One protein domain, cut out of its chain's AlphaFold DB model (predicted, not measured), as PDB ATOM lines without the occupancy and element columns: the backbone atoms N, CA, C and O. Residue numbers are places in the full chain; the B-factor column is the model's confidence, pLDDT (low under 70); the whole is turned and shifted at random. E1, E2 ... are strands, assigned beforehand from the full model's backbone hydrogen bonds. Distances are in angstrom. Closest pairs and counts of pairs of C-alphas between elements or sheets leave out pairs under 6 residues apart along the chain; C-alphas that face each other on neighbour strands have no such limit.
ATOM      1  N   ALA A   3     -20.897  37.088  16.970       86.25
ATOM      2  CA  ALA A   3     -20.012  38.171  17.365       86.25
ATOM      3  C   ALA A   3     -20.415  38.707  18.747       86.25
ATOM      4  O   ALA A   3     -21.600  38.917  19.021       86.25
ATOM      5  N   THR A   4     -19.427  38.928  19.611       86.50
ATOM      6  CA  THR A   4     -19.567  39.562  20.931       86.50
ATOM      7  C   THR A   4     -18.733  40.839  20.934       86.50
ATOM      8  O   THR A   4     -17.612  40.823  20.434       86.50
ATOM      9  N   GLU A   5     -19.309  41.943  21.423       85.69
ATOM     10  CA  GLU A   5     -18.703  43.294  21.394       85.69
ATOM     11  C   GLU A   5     -18.283  43.781  19.987       85.69
ATOM     12  O   GLU A   5     -17.570  44.766  19.812       85.69
ATOM     13  N   ALA A   6     -18.826  43.134  18.955       90.50
ATOM     14  CA  ALA A   6     -18.659  43.480  17.556       90.50
ATOM     15  C   ALA A   6     -19.936  43.175  16.764       90.50
ATOM     16  O   ALA A   6     -20.789  42.389  17.185       90.50
ATOM     17  N   ALA A   7     -20.053  43.791  15.594       93.69
ATOM     18  CA  ALA A   7     -21.127  43.583  14.637       93.69
ATOM     19  C   ALA A   7     -20.582  43.024  13.320       93.69
ATOM     20  O   ALA A   7     -19.574  43.491  12.796       93.69
ATOM     21  N   LEU A   8     -21.269  42.046  12.744       94.31
ATOM     22  CA  LEU A   8     -20.949  41.489  11.434       94.31
ATOM     23  C   LEU A   8     -21.418  42.446  10.330       94.31
ATOM     24  O   LEU A   8     -22.486  43.051  10.428       94.31
ATOM     25  N   ARG A   9     -20.659  42.584   9.239       94.38
ATOM     26  CA  ARG A   9     -21.137  43.330   8.065       94.38
ATOM     27  C   ARG A   9     -22.052  42.448   7.206       94.38
ATOM     28  O   ARG A   9     -21.611  41.374   6.794       94.38
ATOM     29  N   PRO A  10     -23.274  42.894   6.851       94.75
ATOM     30  CA  PRO A  10     -24.160  42.142   5.964       94.75
ATOM     31  C   PRO A  10     -23.701  42.186   4.496       94.75
ATOM     32  O   PRO A  10     -24.234  42.939   3.688       94.75
ATOM     33  N   GLN A  11     -22.679  41.402   4.144       95.06
ATOM     34  CA  GLN A  11     -22.033  41.464   2.821       95.06
ATOM     35  C   GLN A  11     -22.634  40.474   1.820       95.06
ATOM     36  O   GLN A  11     -22.958  40.852   0.699       95.06
ATOM     37  N   TYR A  12     -22.814  39.220   2.227       96.69
ATOM     38  CA  TYR A  12     -23.043  38.113   1.294       96.69
ATOM     39  C   TYR A  12     -24.513  37.678   1.221       96.69
ATOM     40  O   TYR A  12     -25.176  37.525   2.251       96.69
ATOM     41  N   SER A  13     -25.029  37.453   0.009       96.00
ATOM     42  CA  SER A  13     -26.448  37.124  -0.251       96.00
ATOM     43  C   SER A  13     -26.890  35.732   0.207       96.00
ATOM     44  O   SER A  13     -28.064  35.508   0.534       96.00
ATOM     45  N   ASN A  14     -25.949  34.794   0.300       95.19
ATOM     46  CA  ASN A  14     -26.172  33.473   0.884       95.19
ATOM     47  C   ASN A  14     -26.101  33.466   2.421       95.19
ATOM     48  O   ASN A  14     -26.265  32.402   3.018       95.19
ATOM     49  N   CYS A  15     -25.900  34.625   3.057       94.69
ATOM     50  CA  CYS A  15     -25.896  34.780   4.506       94.69
ATOM     51  C   CYS A  15     -27.143  35.524   5.003       94.69
ATOM     52  O   CYS A  15     -27.532  36.559   4.458       94.69
ATOM     53  N   ARG A  16     -27.745  35.001   6.073       94.56
ATOM     54  CA  ARG A  16     -28.807  35.631   6.868       94.56
ATOM     55  C   ARG A  16     -28.245  36.169   8.170       94.56
ATOM     56  O   ARG A  16     -27.303  35.585   8.698       94.56
ATOM     57  N   TYR A  17     -28.859  37.216   8.702       94.69
ATOM     58  CA  TYR A  17     -28.398  37.943   9.879       94.69
ATOM     59  C   TYR A  17     -29.522  38.093  10.901       94.69
ATOM     60  O   TYR A  17     -30.687  38.162  10.530       94.69
ATOM     61  N   ASP A  18     -29.199  38.137  12.190       93.75
ATOM     62  CA  ASP A  18     -30.222  38.178  13.243       93.75
ATOM     63  C   ASP A  18     -30.981  39.504  13.341       93.75
ATOM     64  O   ASP A  18     -32.133  39.516  13.768       93.75
ATOM     65  N   LYS A  19     -30.348  40.616  12.964       92.38
ATOM     66  CA  LYS A  19     -30.932  41.960  13.048       92.38
ATOM     67  C   LYS A  19     -30.244  42.944  12.106       92.38
ATOM     68  O   LYS A  19     -29.129  42.716  11.649       92.38
ATOM     69  N   VAL A  20     -30.902  44.070  11.853       86.94
ATOM     70  CA  VAL A  20     -30.320  45.252  11.203       86.94
ATOM     71  C   VAL A  20     -30.825  46.493  11.955       86.94
ATOM     72  O   VAL A  20     -32.021  46.543  12.245       86.94
ATOM     73  N   PRO A  21     -29.968  47.488  12.264       89.19
ATOM     74  CA  PRO A  21     -28.516  47.525  12.044       89.19
ATOM     75  C   PRO A  21     -27.719  46.675  13.056       89.19
ATOM     76  O   PRO A  21     -28.251  46.238  14.073       89.19
ATOM     77  N   ASN A  22     -26.423  46.481  12.780       91.75
ATOM     78  CA  ASN A  22     -25.429  45.846  13.664       91.75
ATOM     79  C   ASN A  22     -25.716  44.378  14.047       91.75
ATOM     80  O   ASN A  22     -25.896  44.076  15.232       91.75
ATOM     81  N   PRO A  23     -25.766  43.443  13.081       94.19
ATOM     82  CA  PRO A  23     -26.018  42.046  13.395       94.19
ATOM     83  C   PRO A  23     -24.907  41.431  14.229       94.19
ATOM     84  O   PRO A  23     -23.724  41.649  13.992       94.19
ATOM     85  N   THR A  24     -25.309  40.604  15.180       93.19
ATOM     86  CA  THR A  24     -24.407  39.859  16.063       93.19
ATOM     87  C   THR A  24     -24.315  38.398  15.664       93.19
ATOM     88  O   THR A  24     -23.456  37.676  16.158       93.19
ATOM     89  N   ARG A  25     -25.181  37.933  14.760       92.56
ATOM     90  CA  ARG A  25     -25.180  36.550  14.282       92.56
ATOM     91  C   ARG A  25     -25.391  36.501  12.784       92.56
ATOM     92  O   ARG A  25     -26.140  37.302  12.229       92.56
ATOM     93  N   ALA A  26     -24.748  35.528  12.151       92.94
ATOM     94  CA  ALA A  26     -24.938  35.235  10.741       92.94
ATOM     95  C   ALA A  26     -24.948  33.728  10.462       92.94
ATOM     96  O   ALA A  26     -24.143  32.970  11.018       92.94
ATOM     97  N   LYS A  27     -25.837  33.309   9.560       91.88
ATOM     98  CA  LYS A  27     -25.957  31.944   9.033       91.88
ATOM     99  C   LYS A  27     -25.755  31.986   7.525       91.88
ATOM    100  O   LYS A  27     -26.576  32.575   6.830       91.88
ATOM    101  N   CYS A  28     -24.689  31.364   7.037       92.06
ATOM    102  CA  CYS A  28     -24.382  31.276   5.612       92.06
ATOM    103  C   CYS A  28     -24.580  29.846   5.122       92.06
ATOM    104  O   CYS A  28     -24.178  28.905   5.803       92.06
ATOM    105  N   THR A  29     -25.172  29.691   3.940       91.31
ATOM    106  CA  THR A  29     -25.334  28.384   3.294       91.31
ATOM    107  C   THR A  29     -24.401  28.287   2.095       91.31
ATOM    108  O   THR A  29     -24.441  29.136   1.203       91.31
ATOM    109  N   PHE A  30     -23.589  27.235   2.060       91.06
ATOM    110  CA  PHE A  30     -22.690  26.923   0.950       91.06
ATOM    111  C   PHE A  30     -23.266  25.764   0.134       91.06
ATOM    112  O   PHE A  30     -23.811  24.815   0.696       91.06
ATOM    113  N   SER A  31     -23.189  25.858  -1.193       85.25
ATOM    114  CA  SER A  31     -23.711  24.833  -2.101       85.25
ATOM    115  C   SER A  31     -22.658  23.778  -2.442       85.25
ATOM    116  O   SER A  31     -21.474  24.086  -2.544       85.25
ATOM    117  N   GLY A  32     -23.126  22.559  -2.727       77.44
ATOM    118  CA  GLY A  32     -22.335  21.485  -3.329       77.44
ATOM    119  C   GLY A  32     -21.733  20.492  -2.329       77.44
ATOM    120  O   GLY A  32     -21.628  20.782  -1.136       77.44
ATOM    121  N   PRO A  33     -21.349  19.292  -2.801       80.06
ATOM    122  CA  PRO A  33     -20.552  18.386  -1.997       80.06
ATOM    123  C   PRO A  33     -19.126  18.935  -1.879       80.06
ATOM    124  O   PRO A  33     -18.477  19.237  -2.881       80.06
ATOM    125  N   LEU A  34     -18.621  19.027  -0.652       86.06
ATOM    126  CA  LEU A  34     -17.204  19.278  -0.419       86.06
ATOM    127  C   LEU A  34     -16.425  17.985  -0.681       86.06
ATOM    128  O   LEU A  34     -16.813  16.904  -0.235       86.06
ATOM    129  N   ARG A  35     -15.317  18.082  -1.419       88.56
ATOM    130  CA  ARG A  35     -14.406  16.956  -1.656       88.56
ATOM    131  C   ARG A  35     -13.828  16.463  -0.329       88.56
ATOM    132  O   ARG A  35     -13.223  17.244   0.403       88.56
ATOM    133  N   ALA A  36     -13.969  15.163  -0.071       84.94
ATOM    134  CA  ALA A  36     -13.377  14.506   1.088       84.94
ATOM    135  C   ALA A  36     -11.845  14.657   1.100       84.94
ATOM    136  O   ALA A  36     -11.195  14.526   0.060       84.94
ATOM    137  N   GLY A  37     -11.285  14.930   2.281       84.00
ATOM    138  CA  GLY A  37      -9.843  15.101   2.488       84.00
ATOM    139  C   GLY A  37      -9.261  16.437   2.011       84.00
ATOM    140  O   GLY A  37      -8.054  16.621   2.105       84.00
ATOM    141  N   ALA A  38     -10.079  17.362   1.500       88.81
ATOM    142  CA  ALA A  38      -9.632  18.708   1.151       88.81
ATOM    143  C   ALA A  38      -9.845  19.686   2.317       88.81
ATOM    144  O   ALA A  38     -10.854  19.612   3.019       88.81
ATOM    145  N   ALA A  39      -8.915  20.628   2.475       88.81
ATOM    146  CA  ALA A  39      -9.070  21.787   3.343       88.81
ATOM    147  C   ALA A  39      -9.698  22.952   2.568       88.81
ATOM    148  O   ALA A  39      -9.478  23.095   1.361       88.81
ATOM    149  N   TYR A  40     -10.480  23.780   3.261       88.50
ATOM    150  CA  TYR A  40     -11.198  24.907   2.670       88.50
ATOM    151  C   TYR A  40     -11.030  26.165   3.508       88.50
ATOM    152  O   TYR A  40     -11.036  26.103   4.734       88.50
ATOM    153  N   GLU A  41     -10.994  27.302   2.826       89.94
ATOM    154  CA  GLU A  41     -11.220  28.618   3.417       89.94
ATOM    155  C   GLU A  41     -12.305  29.364   2.637       89.94
ATOM    156  O   GLU A  41     -12.680  28.967   1.527       89.94
ATOM    157  N   THR A  42     -12.835  30.442   3.210       92.69
ATOM    158  CA  THR A  42     -13.779  31.301   2.496       92.69
ATOM    159  C   THR A  42     -13.080  32.032   1.349       92.69
ATOM    160  O   THR A  42     -11.926  32.443   1.458       92.69
ATOM    161  N   ASP A  43     -13.770  32.216   0.227       94.44
ATOM    162  CA  ASP A  43     -13.212  32.919  -0.940       94.44
ATOM    163  C   ASP A  43     -13.248  34.455  -0.820       94.44
ATOM    164  O   ASP A  43     -12.665  35.160  -1.644       94.44
ATOM    165  N   GLY A  44     -13.882  34.965   0.236       93.00
ATOM    166  CA  GLY A  44     -13.921  36.370   0.614       93.00
ATOM    167  C   GLY A  44     -13.839  36.561   2.133       93.00
ATOM    168  O   GLY A  44     -14.032  35.609   2.899       93.00
ATOM    169  N   PRO A  45     -13.544  37.787   2.599       93.06
ATOM    170  CA  PRO A  45     -13.399  38.075   4.020       93.06
ATOM    171  C   PRO A  45     -14.755  38.164   4.726       93.06
ATOM    172  O   PRO A  45     -15.661  38.869   4.278       93.06
ATOM    173  N   VAL A  46     -14.884  37.548   5.898       91.00
ATOM    174  CA  VAL A  46     -15.979  37.868   6.822       91.00
ATOM    175  C   VAL A  46     -15.556  39.068   7.661       91.00
ATOM    176  O   VAL A  46     -14.576  38.999   8.396       91.00
ATOM    177  N   THR A  47     -16.285  40.180   7.556       91.75
ATOM    178  CA  THR A  47     -15.921  41.410   8.274       91.75
ATOM    179  C   THR A  47     -16.729  41.564   9.560       91.75
ATOM    180  O   THR A  47     -17.959  41.636   9.512       91.75
ATOM    181  N   ALA A  48     -16.036  41.703  10.689       91.12
ATOM    182  CA  ALA A  48     -16.598  42.194  11.943       91.12
ATOM    183  C   ALA A  48     -16.134  43.635  12.202       91.12
ATOM    184  O   ALA A  48     -15.031  44.023  11.829       91.12
ATOM    185  N   VAL A  49     -17.002  44.442  12.805       91.12
ATOM    186  CA  VAL A  49     -16.762  45.845  13.147       91.12
ATOM    187  C   VAL A  49     -17.008  46.016  14.632       91.12
ATOM    188  O   VAL A  49     -18.095  45.715  15.122       91.12
ATOM    189  N   VAL A  50     -16.009  46.521  15.336       89.12
ATOM    190  CA  VAL A  50     -16.122  46.873  16.751       89.12
ATOM    191  C   VAL A  50     -16.810  48.217  16.926       89.12
ATOM    192  O   VAL A  50     -16.666  49.122  16.102       89.12
ATOM    193  N   GLY A  51     -17.583  48.345  18.004       80.25
ATOM    194  CA  GLY A  51     -18.112  49.641  18.415       80.25
ATOM    195  C   GLY A  51     -16.993  50.556  18.934       80.25
ATOM    196  O   GLY A  51     -15.964  50.059  19.383       80.25
ATOM    197  N   PRO A  52     -17.193  51.887  18.952       74.25
ATOM    198  CA  PRO A  52     -16.168  52.847  19.386       74.25
ATOM    199  C   PRO A  52     -15.782  52.723  20.871       74.25
ATOM    200  O   PRO A  52     -14.795  53.311  21.308       74.25
ATOM    201  N   THR A  53     -16.577  51.999  21.658       74.12
ATOM    202  CA  THR A  53     -16.363  51.772  23.091       74.12
ATOM    203  C   THR A  53     -15.949  50.340  23.418       74.12
ATOM    204  O   THR A  53     -15.731  50.050  24.590       74.12
ATOM    205  N   ALA A  54     -15.902  49.439  22.432       79.38
ATOM    206  CA  ALA A  54     -15.505  48.054  22.667       79.38
ATOM    207  C   ALA A  54     -14.001  48.010  22.949       79.38
ATOM    208  O   ALA A  54     -13.238  48.663  22.244       79.38
ATOM    209  N   MET A  55     -13.599  47.277  23.986       75.25
ATOM    210  CA  MET A  55     -12.186  47.077  24.338       75.25
ATOM    211  C   MET A  55     -11.689  45.748  23.785       75.25
ATOM    212  O   MET A  55     -10.610  45.682  23.194       75.25
ATOM    213  N   HIS A  56     -12.546  44.736  23.874       81.25
ATOM    214  CA  HIS A  56     -12.325  43.408  23.341       81.25
ATOM    215  C   HIS A  56     -13.403  43.095  22.310       81.25
ATOM    216  O   HIS A  56     -14.428  43.769  22.193       81.25
ATOM    217  N   GLY A  57     -13.189  42.041  21.543       84.94
ATOM    218  CA  GLY A  57     -14.256  41.457  20.764       84.94
ATOM    219  C   GLY A  57     -13.913  40.056  20.326       84.94
ATOM    220  O   GLY A  57     -12.776  39.588  20.406       84.94
ATOM    221  N   ARG A  58     -14.957  39.354  19.909       88.06
ATOM    222  CA  ARG A  58     -14.859  37.934  19.607       88.06
ATOM    223  C   ARG A  58     -15.774  37.577  18.465       88.06
ATOM    224  O   ARG A  58     -16.944  37.960  18.471       88.06
ATOM    225  N   VAL A  59     -15.261  36.808  17.516       89.56
ATOM    226  CA  VAL A  59     -16.035  36.200  16.436       89.56
ATOM    227  C   VAL A  59     -15.837  34.697  16.501       89.56
ATOM    228  O   VAL A  59     -14.737  34.199  16.293       89.56
ATOM    229  N   ALA A  60     -16.919  33.976  16.760       88.25
ATOM    230  CA  ALA A  60     -16.942  32.523  16.744       88.25
ATOM    231  C   ALA A  60     -17.712  32.017  15.521       88.25
ATOM    232  O   ALA A  60     -18.752  32.573  15.133       88.25
ATOM    233  N   TYR A  61     -17.245  30.931  14.920       86.75
ATOM    234  CA  TYR A  61     -17.950  30.245  13.846       86.75
ATOM    235  C   TYR A  61     -18.137  28.765  14.155       86.75
ATOM    236  O   TYR A  61     -17.376  28.149  14.893       86.75
ATOM    237  N   HIS A  62     -19.185  28.217  13.549       84.38
ATOM    238  CA  HIS A  62     -19.490  26.797  13.536       84.38
ATOM    239  C   HIS A  62     -19.849  26.433  12.098       84.38
ATOM    240  O   HIS A  62     -20.614  27.158  11.453       84.38
ATOM    241  N   MET A  63     -19.291  25.333  11.612       83.12
ATOM    242  CA  MET A  63     -19.603  24.708  10.335       83.12
ATOM    243  C   MET A  63     -20.095  23.292  10.612       83.12
ATOM    244  O   MET A  63     -19.468  22.553  11.367       83.12
ATOM    245  N   TYR A  64     -21.213  22.926  10.003       81.38
ATOM    246  CA  TYR A  64     -21.836  21.612  10.129       81.38
ATOM    247  C   TYR A  64     -22.526  21.259   8.812       81.38
ATOM    248  O   TYR A  64     -22.856  22.138   8.005       81.38
ATOM    249  N   ALA A  65     -22.743  19.967   8.585       80.25
ATOM    250  CA  ALA A  65     -23.516  19.508   7.443       80.25
ATOM    251  C   ALA A  65     -24.969  19.995   7.559       80.25
ATOM    252  O   ALA A  65     -25.582  19.902   8.617       80.25
ATOM    253  N   ALA A  66     -25.554  20.479   6.458       77.75
ATOM    254  CA  ALA A  66     -26.897  21.073   6.474       77.75
ATOM    255  C   ALA A  66     -28.005  20.128   6.986       77.75
ATOM    256  O   ALA A  66     -29.029  20.599   7.468       77.75
ATOM    257  N   HIS A  67     -27.799  18.811   6.877       74.25
ATOM    258  CA  HIS A  67     -28.729  17.778   7.340       74.25
ATOM    259  C   HIS A  67     -28.440  17.277   8.766       74.25
ATOM    260  O   HIS A  67     -29.209  16.471   9.277       74.25
ATOM    261  N   ASN A  68     -27.354  17.733   9.398       71.25
ATOM    262  CA  ASN A  68     -26.983  17.369  10.761       71.25
ATOM    263  C   ASN A  68     -26.880  18.629  11.630       71.25
ATOM    264  O   ASN A  68     -25.796  19.101  11.978       71.25
ATOM    265  N   TRP A  69     -28.041  19.223  11.900       64.69
ATOM    266  CA  TRP A  69     -28.150  20.415  12.733       64.69
ATOM    267  C   TRP A  69     -27.933  20.047  14.211       64.69
ATOM    268  O   TRP A  69     -28.531  19.072  14.671       64.69
ATOM    269  N   PRO A  70     -27.106  20.785  14.975       63.09
ATOM    270  CA  PRO A  70     -26.931  20.510  16.398       63.09
ATOM    271  C   PRO A  70     -28.238  20.711  17.182       63.09
ATOM    272  O   PRO A  70     -29.019  21.609  16.876       63.09
ATOM    273  N   ASP A  71     -28.448  19.894  18.219       56.88
ATOM    274  CA  ASP A  71     -29.556  20.059  19.169       56.88
ATOM    275  C   ASP A  71     -29.577  21.488  19.758       56.88
ATOM    276  O   ASP A  71     -28.549  22.176  19.790       56.88
ATOM    277  N   GLU A  72     -30.754  21.936  20.210       50.78
ATOM    278  CA  GLU A  72     -30.997  23.285  20.739       50.78
ATOM    279  C   GLU A  72     -29.855  23.791  21.646       50.78
ATOM    280  O   GLU A  72     -29.498  23.162  22.639       50.78
ATOM    281  N   GLY A  73     -29.277  24.950  21.304       51.78
ATOM    282  CA  GLY A  73     -28.266  25.633  22.124       51.78
ATOM    283  C   GLY A  73     -27.016  26.094  21.369       51.78
ATOM    284  O   GLY A  73     -26.442  27.120  21.727       51.78
ATOM    285  N   ILE A  74     -26.625  25.423  20.277       54.56
ATOM    286  CA  ILE A  74     -25.473  25.822  19.443       54.56
ATOM    287  C   ILE A  74     -25.983  26.381  18.112       54.56
ATOM    288  O   ILE A  74     -26.192  25.657  17.147       54.56
ATOM    289  N   GLY A  75     -26.192  27.698  18.061       56.66
ATOM    290  CA  GLY A  75     -26.726  28.370  16.875       56.66
ATOM    291  C   GLY A  75     -28.240  28.214  16.769       56.66
ATOM    292  O   GLY A  75     -28.749  27.315  16.113       56.66
ATOM    293  N   THR A  76     -28.973  29.128  17.406       60.66
ATOM    294  CA  THR A  76     -30.415  29.273  17.178       60.66
ATOM    295  C   THR A  76     -30.655  29.513  15.692       60.66
ATOM    296  O   THR A  76     -29.991  30.367  15.094       60.66
ATOM    297  N   ASP A  77     -31.578  28.756  15.098       73.06
ATOM    298  CA  ASP A  77     -31.906  28.939  13.693       73.06
ATOM    299  C   ASP A  77     -32.400  30.372  13.451       73.06
ATOM    300  O   ASP A  77     -33.124  30.951  14.266       73.06
ATOM    301  N   LEU A  78     -31.961  30.966  12.343       83.69
ATOM    302  CA  LEU A  78     -32.457  32.272  11.927       83.69
ATOM    303  C   LEU A  78     -33.690  32.037  11.057       83.69
ATOM    304  O   LEU A  78     -33.583  31.280  10.084       83.69
ATOM    305  N   PRO A  79     -34.832  32.690  11.351       85.62
ATOM    306  CA  PRO A  79     -36.050  32.482  10.581       85.62
ATOM    307  C   PRO A  79     -35.819  32.808   9.106       85.62
ATOM    308  O   PRO A  79     -34.951  33.609   8.752       85.62
ATOM    309  N   ASP A  80     -36.627  32.226   8.222       84.38
ATOM    310  CA  ASP A  80     -36.499  32.472   6.783       84.38
ATOM    311  C   ASP A  80     -36.654  33.949   6.395       84.38
ATOM    312  O   ASP A  80     -36.069  34.376   5.395       84.38
ATOM    313  N   SER A  81     -37.384  34.712   7.214       89.00
ATOM    314  CA  SER A  81     -37.595  36.158   7.108       89.00
ATOM    315  C   SER A  81     -36.414  37.011   7.584       89.00
ATOM    316  O   SER A  81     -36.461  38.233   7.445       89.00
ATOM    317  N   ALA A  82     -35.365  36.407   8.150       93.50
ATOM    318  CA  ALA A  82     -34.194  37.127   8.627       93.50
ATOM    319  C   ALA A  82     -33.510  37.909   7.487       93.50
ATOM    320  O   ALA A  82     -33.404  37.400   6.362       93.50
ATOM    321  N   PRO A  83     -33.019  39.134   7.757       95.88
ATOM    322  CA  PRO A  83     -32.372  39.968   6.752       95.88
ATOM    323  C   PRO A  83     -31.178  39.255   6.114       95.88
ATOM    324  O   PRO A  83     -30.448  38.510   6.769       95.88
ATOM    325  N   ARG A  84     -30.965  39.508   4.821       95.69
ATOM    326  CA  ARG A  84     -29.867  38.945   4.028       95.69
ATOM    327  C   ARG A  84     -28.880  40.027   3.613       95.69
ATOM    328  O   ARG A  84     -29.242  41.197   3.511       95.69
ATOM    329  N   GLY A  85     -27.647  39.613   3.336       95.06
ATOM    330  CA  GLY A  85     -26.706  40.455   2.601       95.06
ATOM    331  C   GLY A  85     -27.160  40.634   1.150       95.06
ATOM    332  O   GLY A  85     -28.027  39.909   0.661       95.06
ATOM    333  N   THR A  86     -26.576  41.604   0.454       94.88
ATOM    334  CA  THR A  86     -26.970  41.958  -0.922       94.88
ATOM    335  C   THR A  86     -25.846  41.811  -1.946       94.88
ATOM    336  O   THR A  86     -26.089  41.974  -3.138       94.88
ATOM    337  N   GLY A  87     -24.624  41.491  -1.514       95.50
ATOM    338  CA  GLY A  87     -23.481  41.265  -2.394       95.50
ATOM    339  C   GLY A  87     -23.439  39.863  -3.006       95.50
ATOM    340  O   GLY A  87     -24.361  39.050  -2.859       95.50
ATOM    341  N   ALA A  88     -22.323  39.570  -3.680       96.12
ATOM    342  CA  ALA A  88     -22.012  38.229  -4.173       96.12
ATOM    343  C   ALA A  88     -22.117  37.187  -3.038       96.12
ATOM    344  O   ALA A  88     -21.964  37.548  -1.871       96.12
ATOM    345  N   PRO A  89     -22.439  35.915  -3.323       96.38
ATOM    346  CA  PRO A  89     -22.428  34.877  -2.299       96.38
ATOM    347  C   PRO A  89     -20.998  34.623  -1.802       96.38
ATOM    348  O   PRO A  89     -20.056  34.667  -2.586       96.38
ATOM    349  N   LEU A  90     -20.850  34.338  -0.507       95.81
ATOM    350  CA  LEU A  90     -19.608  33.833   0.075       95.81
ATOM    351  C   LEU A  90     -19.424  32.388  -0.379       95.81
ATOM    352  O   LEU A  90     -20.295  31.553  -0.117       95.81
ATOM    353  N   GLY A  91     -18.318  32.091  -1.044       94.38
ATOM    354  CA  GLY A  91     -17.942  30.747  -1.449       94.38
ATOM    355  C   GLY A  91     -16.860  30.147  -0.560       94.38
ATOM    356  O   GLY A  91     -16.400  30.736   0.422       94.38
ATOM    357  N   LEU A  92     -16.468  28.929  -0.922       93.12
ATOM    358  CA  LEU A  92     -15.348  28.205  -0.334       93.12
ATOM    359  C   LEU A  92     -14.357  27.878  -1.443       93.12
ATOM    360  O   LEU A  92     -14.757  27.468  -2.536       93.12
ATOM    361  N   ARG A  93     -13.067  27.997  -1.144       92.88
ATOM    362  CA  ARG A  93     -11.987  27.567  -2.032       92.88
ATOM    363  C   ARG A  93     -11.060  26.597  -1.321       92.88
ATOM    364  O   ARG A  93     -10.844  26.696  -0.117       92.88
ATOM    365  N   THR A  94     -10.528  25.649  -2.082       92.81
ATOM    366  CA  THR A  94      -9.588  24.647  -1.576       92.81
ATOM    367  C   THR A  94      -8.238  25.269  -1.252       92.81
ATOM    368  O   THR A  94      -7.754  26.110  -2.014       92.81
ATOM    369  N   VAL A  95      -7.612  24.799  -0.177       91.75
ATOM    370  CA  VAL A  95      -6.287  25.234   0.286       91.75
ATOM    371  C   VAL A  95      -5.423  24.050   0.693       91.75
ATOM    372  O   VAL A  95      -5.914  22.926   0.818       91.75
ATOM    373  N   ASP A  96      -4.133  24.308   0.893       89.25
ATOM    374  CA  ASP A  96      -3.246  23.354   1.548       89.25
ATOM    375  C   ASP A  96      -3.616  23.245   3.037       89.25
ATOM    376  O   ASP A  96      -3.592  24.232   3.768       89.25
ATOM    377  N   GLY A  97      -4.001  22.042   3.462       82.06
ATOM    378  CA  GLY A  97      -4.401  21.735   4.836       82.06
ATOM    379  C   GLY A  97      -3.263  21.249   5.732       82.06
ATOM    380  O   GLY A  97      -3.531  20.790   6.837       82.06
ATOM    381  N   SER A  98      -2.014  21.267   5.252       81.81
ATOM    382  CA  SER A  98      -0.845  20.783   6.002       81.81
ATOM    383  C   SER A  98      -0.353  21.744   7.093       81.81
ATOM    384  O   SER A  98       0.496  21.360   7.901       81.81
ATOM    385  N   GLY A  99      -0.894  22.965   7.130       74.06
ATOM    386  CA  GLY A  99      -0.563  23.998   8.108       74.06
ATOM    387  C   GLY A  99      -1.074  23.718   9.524       74.06
ATOM    388  O   GLY A  99      -1.987  22.917   9.753       74.06
ATOM    389  N   ASP A 100      -0.477  24.409  10.495       71.81
ATOM    390  CA  ASP A 100      -0.856  24.314  11.907       71.81
ATOM    391  C   ASP A 100      -2.252  24.897  12.178       71.81
ATOM    392  O   ASP A 100      -2.882  24.535  13.171       71.81
ATOM    393  N   GLU A 101      -2.788  25.727  11.275       67.00
ATOM    394  CA  GLU A 101      -4.124  26.330  11.385       67.00
ATOM    395  C   GLU A 101      -5.256  25.291  11.343       67.00
ATOM    396  O   GLU A 101      -6.366  25.555  11.804       67.00
ATOM    397  N   PHE A 102      -4.978  24.089  10.830       64.81
ATOM    398  CA  PHE A 102      -5.923  22.969  10.779       64.81
ATOM    399  C   PHE A 102      -5.781  22.006  11.972       64.81
ATOM    400  O   PHE A 102      -6.509  21.011  12.057       64.81
ATOM    401  N   LYS A 103      -4.884  22.292  12.930       61.12
ATOM    402  CA  LYS A 103      -4.697  21.492  14.151       61.12
ATOM    403  C   LYS A 103      -5.710  21.895  15.232       61.12
ATOM    404  O   LYS A 103      -5.422  22.672  16.130       61.12
ATOM    405  N   THR A 104      -6.903  21.308  15.145       55.09
ATOM    406  CA  THR A 104      -7.942  21.201  16.196       55.09
ATOM    407  C   THR A 104      -8.232  22.432  17.065       55.09
ATOM    408  O   THR A 104      -7.767  22.539  18.198       55.09
ATOM    409  N   SER A 105      -9.203  23.232  16.634       54.91
ATOM    410  CA  SER A 105     -10.131  23.943  17.519       54.91
ATOM    411  C   SER A 105     -11.368  23.059  17.760       54.91
ATOM    412  O   SER A 105     -12.331  23.124  17.014       54.91
ATOM    413  N   GLY A 106     -11.303  22.166  18.757       53.75
ATOM    414  CA  GLY A 106     -12.428  21.405  19.344       53.75
ATOM    415  C   GLY A 106     -13.403  20.652  18.407       53.75
ATOM    416  O   GLY A 106     -14.239  21.251  17.742       53.75
ATOM    417  N   TYR A 107     -13.429  19.316  18.467       54.41
ATOM    418  CA  TYR A 107     -14.504  18.516  17.856       54.41
ATOM    419  C   TYR A 107     -15.678  18.348  18.831       54.41
ATOM    420  O   TYR A 107     -15.590  17.582  19.792       54.41
ATOM    421  N   VAL A 108     -16.797  19.034  18.586       52.41
ATOM    422  CA  VAL A 108     -18.063  18.789  19.300       52.41
ATOM    423  C   VAL A 108     -18.952  17.969  18.372       52.41
ATOM    424  O   VAL A 108     -19.477  18.509  17.410       52.41
ATOM    425  N   LYS A 109     -19.100  16.663  18.639       56.06
ATOM    426  CA  LYS A 109     -19.677  15.653  17.718       56.06
ATOM    427  C   LYS A 109     -18.856  15.535  16.410       56.06
ATOM    428  O   LYS A 109     -18.293  16.501  15.912       56.06
ATOM    429  N   SER A 110     -18.739  14.335  15.848       55.34
ATOM    430  CA  SER A 110     -17.801  13.973  14.761       55.34
ATOM    431  C   SER A 110     -17.963  14.716  13.418       55.34
ATOM    432  O   SER A 110     -17.288  14.375  12.453       55.34
ATOM    433  N   GLU A 111     -18.845  15.712  13.328       66.81
ATOM    434  CA  GLU A 111     -19.275  16.341  12.072       66.81
ATOM    435  C   GLU A 111     -19.348  17.876  12.136       66.81
ATOM    436  O   GLU A 111     -19.854  18.510  11.208       66.81
ATOM    437  N   MET A 112     -18.846  18.490  13.215       72.44
ATOM    438  CA  MET A 112     -18.782  19.946  13.342       72.44
ATOM    439  C   MET A 112     -17.340  20.441  13.414       72.44
ATOM    440  O   MET A 112     -16.508  19.869  14.117       72.44
ATOM    441  N   ALA A 113     -17.076  21.547  12.723       76.75
ATOM    442  CA  ALA A 113     -15.872  22.349  12.900       76.75
ATOM    443  C   ALA A 113     -16.255  23.675  13.559       76.75
ATOM    444  O   ALA A 113     -17.245  24.304  13.178       76.75
ATOM    445  N   LEU A 114     -15.477  24.112  14.542       80.62
ATOM    446  CA  LEU A 114     -15.651  25.404  15.194       80.62
ATOM    447  C   LEU A 114     -14.324  26.141  15.226       80.62
ATOM    448  O   LEU A 114     -13.269  25.523  15.158       80.62
ATOM    449  N   GLY A 115     -14.378  27.455  15.337       80.06
ATOM    450  CA  GLY A 115     -13.197  28.276  15.526       80.06
ATOM    451  C   GLY A 115     -13.583  29.622  16.101       80.06
ATOM    452  O   GLY A 115     -14.748  30.033  16.054       80.06
ATOM    453  N   GLU A 116     -12.597  30.292  16.670       85.12
ATOM    454  CA  GLU A 116     -12.775  31.573  17.324       85.12
ATOM    455  C   GLU A 116     -11.620  32.501  16.966       85.12
ATOM    456  O   GLU A 116     -10.464  32.089  16.921       85.12
ATOM    457  N   LEU A 117     -11.962  33.762  16.726       84.12
ATOM    458  CA  LEU A 117     -11.032  34.875  16.702       84.12
ATOM    459  C   LEU A 117     -11.410  35.817  17.845       84.12
ATOM    460  O   LEU A 117     -12.463  36.458  17.791       84.12
ATOM    461  N   ALA A 118     -10.552  35.900  18.855       84.12
ATOM    462  CA  ALA A 118     -10.574  36.971  19.843       84.12
ATOM    463  C   ALA A 118      -9.594  38.067  19.408       84.12
ATOM    464  O   ALA A 118      -8.538  37.772  18.844       84.12
ATOM    465  N   PHE A 119      -9.953  39.324  19.634       80.50
ATOM    466  CA  PHE A 119      -9.098  40.464  19.329       80.50
ATOM    467  C   PHE A 119      -9.265  41.562  20.378       80.50
ATOM    468  O   PHE A 119     -10.333  41.726  20.971       80.50
ATOM    469  N   ASP A 120      -8.206  42.346  20.529       79.50
ATOM    470  CA  ASP A 120      -8.192  43.579  21.302       79.50
ATOM    471  C   ASP A 120      -8.264  44.774  20.354       79.50
ATOM    472  O   ASP A 120      -7.793  44.728  19.212       79.50
ATOM    473  N   THR A 121      -8.891  45.848  20.814       78.00
ATOM    474  CA  THR A 121      -8.940  47.116  20.078       78.00
ATOM    475  C   THR A 121      -7.805  48.045  20.516       78.00
ATOM    476  O   THR A 121      -7.041  47.745  21.429       78.00
TER     477      THR A 121
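AT A GLANCE: This is residues 3 to 121 of the 240 residues of an uncharacterized protein of Streptomyces sp. NBRC 110611 (UniProt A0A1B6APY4). Little regular structure: loops join one long antiparallel ribbon, E6-E8, to small antiparallel pairs, E1-E5 at its end, E2-E3 and E4-E7. Of 119 printed residues, 38 are in eight named strands, E1 to E8 in order: class all strand. The whole is compact, radius of gyration of the C-alphas 14.9 A, spanning 41 by 33 by 30 A.

IN THESE COORDINATES: E1, residues 6 to 8, begins at C-alpha 6 (-18.659, 43.480, 17.556). E2 is 15 to 17, E3 26 to 28, E4 39 to 42, E5 48 to 50, E7 92 to 95. E6, 56 to 64, is 27.2 A long; E8, 112 to 120, ends at C-alpha 120 (-8.192, 43.579, 21.302).

HOW THE PARTS SIT: E6 and E8 are antiparallel; N 59 and O 117, 2.8 A apart, are within hydrogen-bond range. The closest C-alphas of E1 and E6, Ala 6 and Gly 57, are 5.8 A apart.

THE WHOLE: The printed part has no cut. Links E6-E7 and E7-E8 are long. pLDDT is under 70 at residues 69 to 76 and 101 to 111.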